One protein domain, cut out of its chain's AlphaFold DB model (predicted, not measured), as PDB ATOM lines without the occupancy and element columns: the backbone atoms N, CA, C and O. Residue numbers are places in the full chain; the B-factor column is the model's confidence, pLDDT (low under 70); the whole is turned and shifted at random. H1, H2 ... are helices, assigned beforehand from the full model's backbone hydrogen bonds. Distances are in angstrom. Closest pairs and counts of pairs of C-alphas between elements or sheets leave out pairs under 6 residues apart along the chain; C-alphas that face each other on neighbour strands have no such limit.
ATOM      1  N   ALA A 274     136.391 128.457 117.699       74.06
ATOM      2  CA  ALA A 274     135.019 128.934 117.857       74.06
ATOM      3  C   ALA A 274     134.838 129.947 119.006       74.06
ATOM      4  O   ALA A 274     133.970 130.811 118.912       74.06
ATOM      5  N   ASP A 275     135.676 129.901 120.045       77.94
ATOM      6  CA  ASP A 275     135.518 130.718 121.257       77.94
ATOM      7  C   ASP A 275     135.745 132.209 120.997       77.94
ATOM      8  O   ASP A 275     135.189 133.046 121.708       77.94
ATOM      9  N   ARG A 276     136.464 132.556 119.918       74.75
ATOM     10  CA  ARG A 276     136.615 133.943 119.441       74.75
ATOM     11  C   ARG A 276     135.292 134.581 119.005       74.75
ATOM     12  O   ARG A 276     135.174 135.798 119.021       74.75
ATOM     13  N   TRP A 277     134.306 133.764 118.629       81.88
ATOM     14  CA  TRP A 277     132.959 134.200 118.247       81.88
ATOM     15  C   TRP A 277     131.929 133.979 119.368       81.88
ATOM     16  O   TRP A 277     130.744 134.227 119.170       81.88
ATOM     17  N   GLY A 278     132.365 133.474 120.528       83.50
ATOM     18  CA  GLY A 278     131.528 133.217 121.699       83.50
ATOM     19  C   GLY A 278     131.676 134.282 122.791       83.50
ATOM     20  O   GLY A 278     132.425 135.249 122.661       83.50
ATOM     21  N   LEU A 279     130.990 134.080 123.921       84.94
ATOM     22  CA  LEU A 279     131.009 135.014 125.059       84.94
ATOM     23  C   LEU A 279     132.418 135.199 125.655       84.94
ATOM     24  O   LEU A 279     132.753 136.277 126.143       84.94
ATOM     25  N   LEU A 280     133.254 134.159 125.587       83.62
ATOM     26  CA  LEU A 280     134.640 134.223 126.047       83.62
ATOM     27  C   LEU A 280     135.500 135.122 125.142       83.62
ATOM     28  O   LEU A 280     136.316 135.886 125.651       83.62
ATOM     29  N   GLY A 281     135.258 135.103 123.826       83.44
ATOM     30  CA  GLY A 281     135.855 136.025 122.861       83.44
ATOM     31  C   GLY A 281     135.423 137.473 123.088       83.44
ATOM     32  O   GLY A 281     136.265 138.364 123.080       83.44
ATOM     33  N   LEU A 282     134.145 137.715 123.404       84.25
ATOM     34  CA  LEU A 282     133.667 139.052 123.780       84.25
ATOM     35  C   LEU A 282     134.360 139.570 125.048       84.25
ATOM     36  O   LEU A 282     134.819 140.707 125.083       84.25
ATOM     37  N   LEU A 283     134.483 138.728 126.078       83.75
ATOM     38  CA  LEU A 283     135.176 139.096 127.312       83.75
ATOM     39  C   LEU A 283     136.663 139.387 127.065       83.75
ATOM     40  O   LEU A 283     137.211 140.305 127.674       83.75
ATOM     41  N   ALA A 284     137.300 138.622 126.177       79.62
ATOM     42  CA  ALA A 284     138.677 138.853 125.757       79.62
ATOM     43  C   ALA A 284     138.834 140.156 124.956       79.62
ATOM     44  O   ALA A 284     139.844 140.828 125.127       79.62
ATOM     45  N   MET A 285     137.841 140.552 124.151       78.94
ATOM     46  CA  MET A 285     137.840 141.842 123.445       78.94
ATOM     47  C   MET A 285     137.634 143.023 124.401       78.94
ATOM     48  O   MET A 285     138.368 143.997 124.323       78.94
ATOM     49  N   ILE A 286     136.697 142.923 125.351       81.44
ATOM     50  CA  ILE A 286     136.423 143.992 126.330       81.44
ATOM     51  C   ILE A 286     137.600 144.189 127.298       81.44
ATOM     52  O   ILE A 286     137.881 145.307 127.720       81.44
ATOM     53  N   LYS A 287     138.283 143.103 127.681       80.88
ATOM     54  CA  LYS A 287     139.470 143.146 128.557       80.88
ATOM     55  C   LYS A 287     140.785 143.279 127.788       80.88
ATOM     56  O   LYS A 287     141.843 143.336 128.415       80.88
ATOM     57  N   GLY A 288     140.724 143.252 126.459       76.88
ATOM     58  CA  GLY A 288     141.879 143.367 125.586       76.88
ATOM     59  C   GLY A 288     142.519 144.744 125.721       76.88
ATOM     60  O   GLY A 288     141.839 145.737 125.947       76.88
ATOM     61  N   ALA A 289     143.844 144.794 125.601       65.31
ATOM     62  CA  ALA A 289     144.611 146.038 125.688       65.31
ATOM     63  C   ALA A 289     144.695 146.796 124.350       65.31
ATOM     64  O   ALA A 289     145.326 147.849 124.289       65.31
ATOM     65  N   ASP A 290     144.116 146.246 123.281       81.62
ATOM     66  CA  ASP A 290     144.101 146.895 121.975       81.62
ATOM     67  C   ASP A 290     143.047 148.007 121.958       81.62
ATOM     68  O   ASP A 290     141.849 147.748 122.095       81.62
ATOM     69  N   ALA A 291     143.515 149.244 121.819       76.25
ATOM     70  CA  ALA A 291     142.684 150.437 121.890       76.25
ATOM     71  C   ALA A 291     141.643 150.484 120.761       76.25
ATOM     72  O   ALA A 291     140.509 150.892 121.008       76.25
ATOM     73  N   ASP A 292     141.987 150.010 119.560       79.50
ATOM     74  CA  ASP A 292     141.092 150.053 118.398       79.50
ATOM     75  C   ASP A 292     139.972 149.010 118.521       79.50
ATOM     76  O   ASP A 292     138.793 149.303 118.296       79.50
ATOM     77  N   ALA A 293     140.316 147.794 118.954       81.25
ATOM     78  CA  ALA A 293     139.337 146.747 119.231       81.25
ATOM     79  C   ALA A 293     138.431 147.111 120.419       81.25
ATOM     80  O   ALA A 293     137.227 146.849 120.377       81.25
ATOM     81  N   ALA A 294     138.985 147.751 121.452       78.00
ATOM     82  CA  ALA A 294     138.215 148.260 122.581       78.00
ATOM     83  C   ALA A 294     137.268 149.392 122.157       78.00
ATOM     84  O   ALA A 294     136.116 149.396 122.584       78.00
ATOM     85  N   LEU A 295     137.692 150.302 121.272       82.69
ATOM     86  CA  LEU A 295     136.835 151.362 120.731       82.69
ATOM     87  C   LEU A 295     135.662 150.790 119.926       82.69
ATOM     88  O   LEU A 295     134.542 151.270 120.060       82.69
ATOM     89  N   LEU A 296     135.884 149.736 119.139       84.44
ATOM     90  CA  LEU A 296     134.814 149.056 118.399       84.44
ATOM     91  C   LEU A 296     133.880 148.235 119.305       84.44
ATOM     92  O   LEU A 296     132.686 148.150 119.027       84.44
ATOM     93  N   ALA A 297     134.405 147.617 120.368       83.94
ATOM     94  CA  ALA A 297     133.638 146.732 121.251       83.94
ATOM     95  C   ALA A 297     132.893 147.471 122.377       83.94
ATOM     96  O   ALA A 297     131.787 147.073 122.741       83.94
ATOM     97  N   ILE A 298     133.502 148.511 122.950       86.06
ATOM     98  CA  ILE A 298     132.964 149.310 124.066       86.06
ATOM     99  C   ILE A 298     132.277 150.576 123.539       86.06
ATOM    100  O   ILE A 298     131.277 151.011 124.109       86.06
ATOM    101  N   GLY A 299     132.764 151.131 122.426       83.69
ATOM    102  CA  GLY A 299     132.262 152.374 121.851       83.69
ATOM    103  C   GLY A 299     132.883 153.622 122.479       83.69
ATOM    104  O   GLY A 299     133.640 153.563 123.448       83.69
ATOM    105  N   THR A 300     132.531 154.773 121.909       82.31
ATOM    106  CA  THR A 300     132.823 156.096 122.469       82.31
ATOM    107  C   THR A 300     131.514 156.817 122.768       82.31
ATOM    108  O   THR A 300     130.501 156.574 122.108       82.31
ATOM    109  N   ASP A 301     131.529 157.715 123.748       79.56
ATOM    110  CA  ASP A 301     130.371 158.556 124.028       79.56
ATOM    111  C   ASP A 301     130.195 159.598 122.914       79.56
ATOM    112  O   ASP A 301     131.038 160.473 122.712       79.56
ATOM    113  N   LEU A 302     129.086 159.489 122.179       73.75
ATOM    114  CA  LEU A 302     128.738 160.413 121.102       73.75
ATOM    115  C   LEU A 302     128.284 161.779 121.640       73.75
ATOM    116  O   LEU A 302     128.494 162.786 120.967       73.75
ATOM    117  N   GLY A 303     127.718 161.831 122.853       72.62
ATOM    118  CA  GLY A 303     127.335 163.091 123.498       72.62
ATOM    119  C   GLY A 303     128.557 163.936 123.863       72.62
ATOM    120  O   GLY A 303     128.566 165.149 123.672       72.62
ATOM    121  N   GLY A 304     129.643 163.278 124.281       69.12
ATOM    122  CA  GLY A 304     130.946 163.908 124.507       69.12
ATOM    123  C   GLY A 304     131.648 164.410 123.238       69.12
ATOM    124  O   GLY A 304     132.594 165.186 123.342       69.12
ATOM    125  N   MET A 305     131.190 164.014 122.044       69.00
ATOM    126  CA  MET A 305     131.738 164.464 120.754       69.00
ATOM    127  C   MET A 305     131.076 165.740 120.212       69.00
ATOM    128  O   MET A 305     131.308 166.112 119.064       69.00
ATOM    129  N   GLY A 306     130.265 166.425 121.023       66.19
ATOM    130  CA  GLY A 306     129.616 167.681 120.631       66.19
ATOM    131  C   GLY A 306     128.389 167.495 119.735       66.19
ATOM    132  O   GLY A 306     127.898 168.466 119.166       66.19
ATOM    133  N   LEU A 307     127.882 166.263 119.612       73.56
ATOM    134  CA  LEU A 307     126.591 165.981 118.991       73.56
ATOM    135  C   LEU A 307     125.510 166.028 120.073       73.56
ATOM    136  O   LEU A 307     125.466 165.167 120.953       73.56
ATOM    137  N   ASP A 308     124.619 167.015 120.007       68.12
ATOM    138  CA  ASP A 308     123.456 167.058 120.893       68.12
ATOM    139  C   ASP A 308     122.432 166.003 120.446       68.12
ATOM    140  O   ASP A 308     121.577 166.235 119.599       68.12
ATOM    141  N   LEU A 309     122.557 164.787 120.971       74.00
ATOM    142  CA  LEU A 309     121.627 163.687 120.692       74.00
ATOM    143  C   LEU A 309     120.481 163.611 121.710       74.00
ATOM    144  O   LEU A 309     119.516 162.882 121.494       74.00
ATOM    145  N   ALA A 310     120.601 164.317 122.838       70.38
ATOM    146  CA  ALA A 310     119.678 164.193 123.961       70.38
ATOM    147  C   ALA A 310     118.524 165.202 123.890       70.38
ATOM    148  O   ALA A 310     117.425 164.890 124.351       70.38
ATOM    149  N   ASN A 311     118.760 166.391 123.325       65.31
ATOM    150  CA  ASN A 311     117.791 167.488 123.329       65.31
ATOM    151  C   ASN A 311     117.267 167.860 121.930       65.31
ATOM    152  O   ASN A 311     116.263 168.561 121.800       65.31
ATOM    153  N   THR A 312     117.893 167.358 120.866       64.81
ATOM    154  CA  THR A 312     117.542 167.761 119.500       64.81
ATOM    155  C   THR A 312     116.372 166.933 118.963       64.81
ATOM    156  O   THR A 312     116.516 165.759 118.629       64.81
ATOM    157  N   ARG A 313     115.184 167.547 118.867       66.00
ATOM    158  CA  ARG A 313     114.071 167.020 118.044       66.00
ATOM    159  C   ARG A 313     114.238 167.343 116.556       66.00
ATOM    160  O   ARG A 313     113.538 166.764 115.727       66.00
ATOM    161  N   ASP A 314     115.146 168.261 116.251       67.75
ATOM    162  CA  ASP A 314     115.426 168.786 114.922       67.75
ATOM    163  C   ASP A 314     116.587 168.053 114.231       67.75
ATOM    164  O   ASP A 314     117.320 167.261 114.826       67.75
ATOM    165  N   ASN A 315     116.751 168.301 112.932       76.38
ATOM    166  CA  ASN A 315     117.782 167.643 112.142       76.38
ATOM    167  C   ASN A 315     119.188 168.174 112.465       76.38
ATOM    168  O   ASN A 315     119.462 169.364 112.326       76.38
ATOM    169  N   LEU A 316     120.119 167.266 112.765       73.50
ATOM    170  CA  LEU A 316     121.508 167.612 113.093       73.50
ATOM    171  C   LEU A 316     122.325 168.091 111.887       73.50
ATOM    172  O   LEU A 316     123.320 168.778 112.074       73.50
ATOM    173  N   TYR A 317     121.921 167.778 110.647       74.50
ATOM    174  CA  TYR A 317     122.693 168.163 109.454       74.50
ATOM    175  C   TYR A 317     122.835 169.681 109.286       74.50
ATOM    176  O   TYR A 317     123.753 170.127 108.611       74.50
ATOM    177  N   SER A 318     121.935 170.473 109.877       68.88
ATOM    178  CA  SER A 318     121.971 171.933 109.759       68.88
ATOM    179  C   SER A 318     123.053 172.571 110.631       68.88
ATOM    180  O   SER A 318     123.486 173.679 110.339       68.88
ATOM    181  N   THR A 319     123.461 171.897 111.706       65.94
ATOM    182  CA  THR A 319     124.483 172.358 112.657       65.94
ATOM    183  C   THR A 319     125.731 171.476 112.634       65.94
ATOM    184  O   THR A 319     126.737 171.803 113.262       65.94
ATOM    185  N   PHE A 320     125.689 170.362 111.895       72.19
ATOM    186  CA  PHE A 320     126.804 169.449 111.710       72.19
ATOM    187  C   PHE A 320     127.900 170.112 110.883       72.19
ATOM    188  O   PHE A 320     127.809 170.202 109.659       72.19
ATOM    189  N   ALA A 321     128.936 170.583 111.577       68.75
ATOM    190  CA  ALA A 321     129.941 171.414 110.948       68.75
ATOM    191  C   ALA A 321     130.922 170.618 110.087       68.75
ATOM    192  O   ALA A 321     131.090 170.861 108.893       68.75
ATOM    193  N   THR A 322     131.583 169.649 110.712       68.94
ATOM    194  CA  THR A 322     132.538 168.777 110.039       68.94
ATOM    195  C   THR A 322     132.511 167.393 110.689       68.94
ATOM    196  O   THR A 322     132.195 167.282 111.877       68.94
TER     197      THR A 322
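AT A GLANCE: This is residues 274 to 322 of the 491 residues of the protein "NOT2_3_5 domain-containing protein" of Peniophora sp. CBMAI 1063 (UniProt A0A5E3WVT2). What shape do these atoms make? There is little regular structure: two short helices, H1 then H2, form a small head, and the long tail of residues 299 to 322, with no named element, runs away from it and makes much of the length. How large is it? 49 residues are printed, 16 of them in the helices, with no named strand: all helix by class. It is extended, with a radius of gyration of the C-alphas of 16.2 A and spans of 45 by 19 by 14 A.

HOW THE PARTS SIT: How do the helices stand? H1, residues 279 to 286, and H2, residues 291 to 298, touch; their closest C-alphas, of Ile 286 and Ala 294, are 6.0 A apart. They run opposite ways at a steep tilt of 53 degrees. What of their backbones? In H1 and H2 every O i to N i+4 pair is within hydrogen-bond range.

IN THESE COORDINATES: Where is H1? It begins at C-alpha 279 (131.009, 135.014, 125.059) and measures 10.6 A. Where is H2? It measures 10.0 A and ends at C-alpha 298 (132.964, 149.310, 124.066).

THE WHOLE: Is anything cut or free? The printed part has no cut, the link from H1 to H2 is tight, and residues 299 to 305 and 309 to 315 stand free. Where is confidence low? 13 residues are under pLDDT 70, among them 311 to 314.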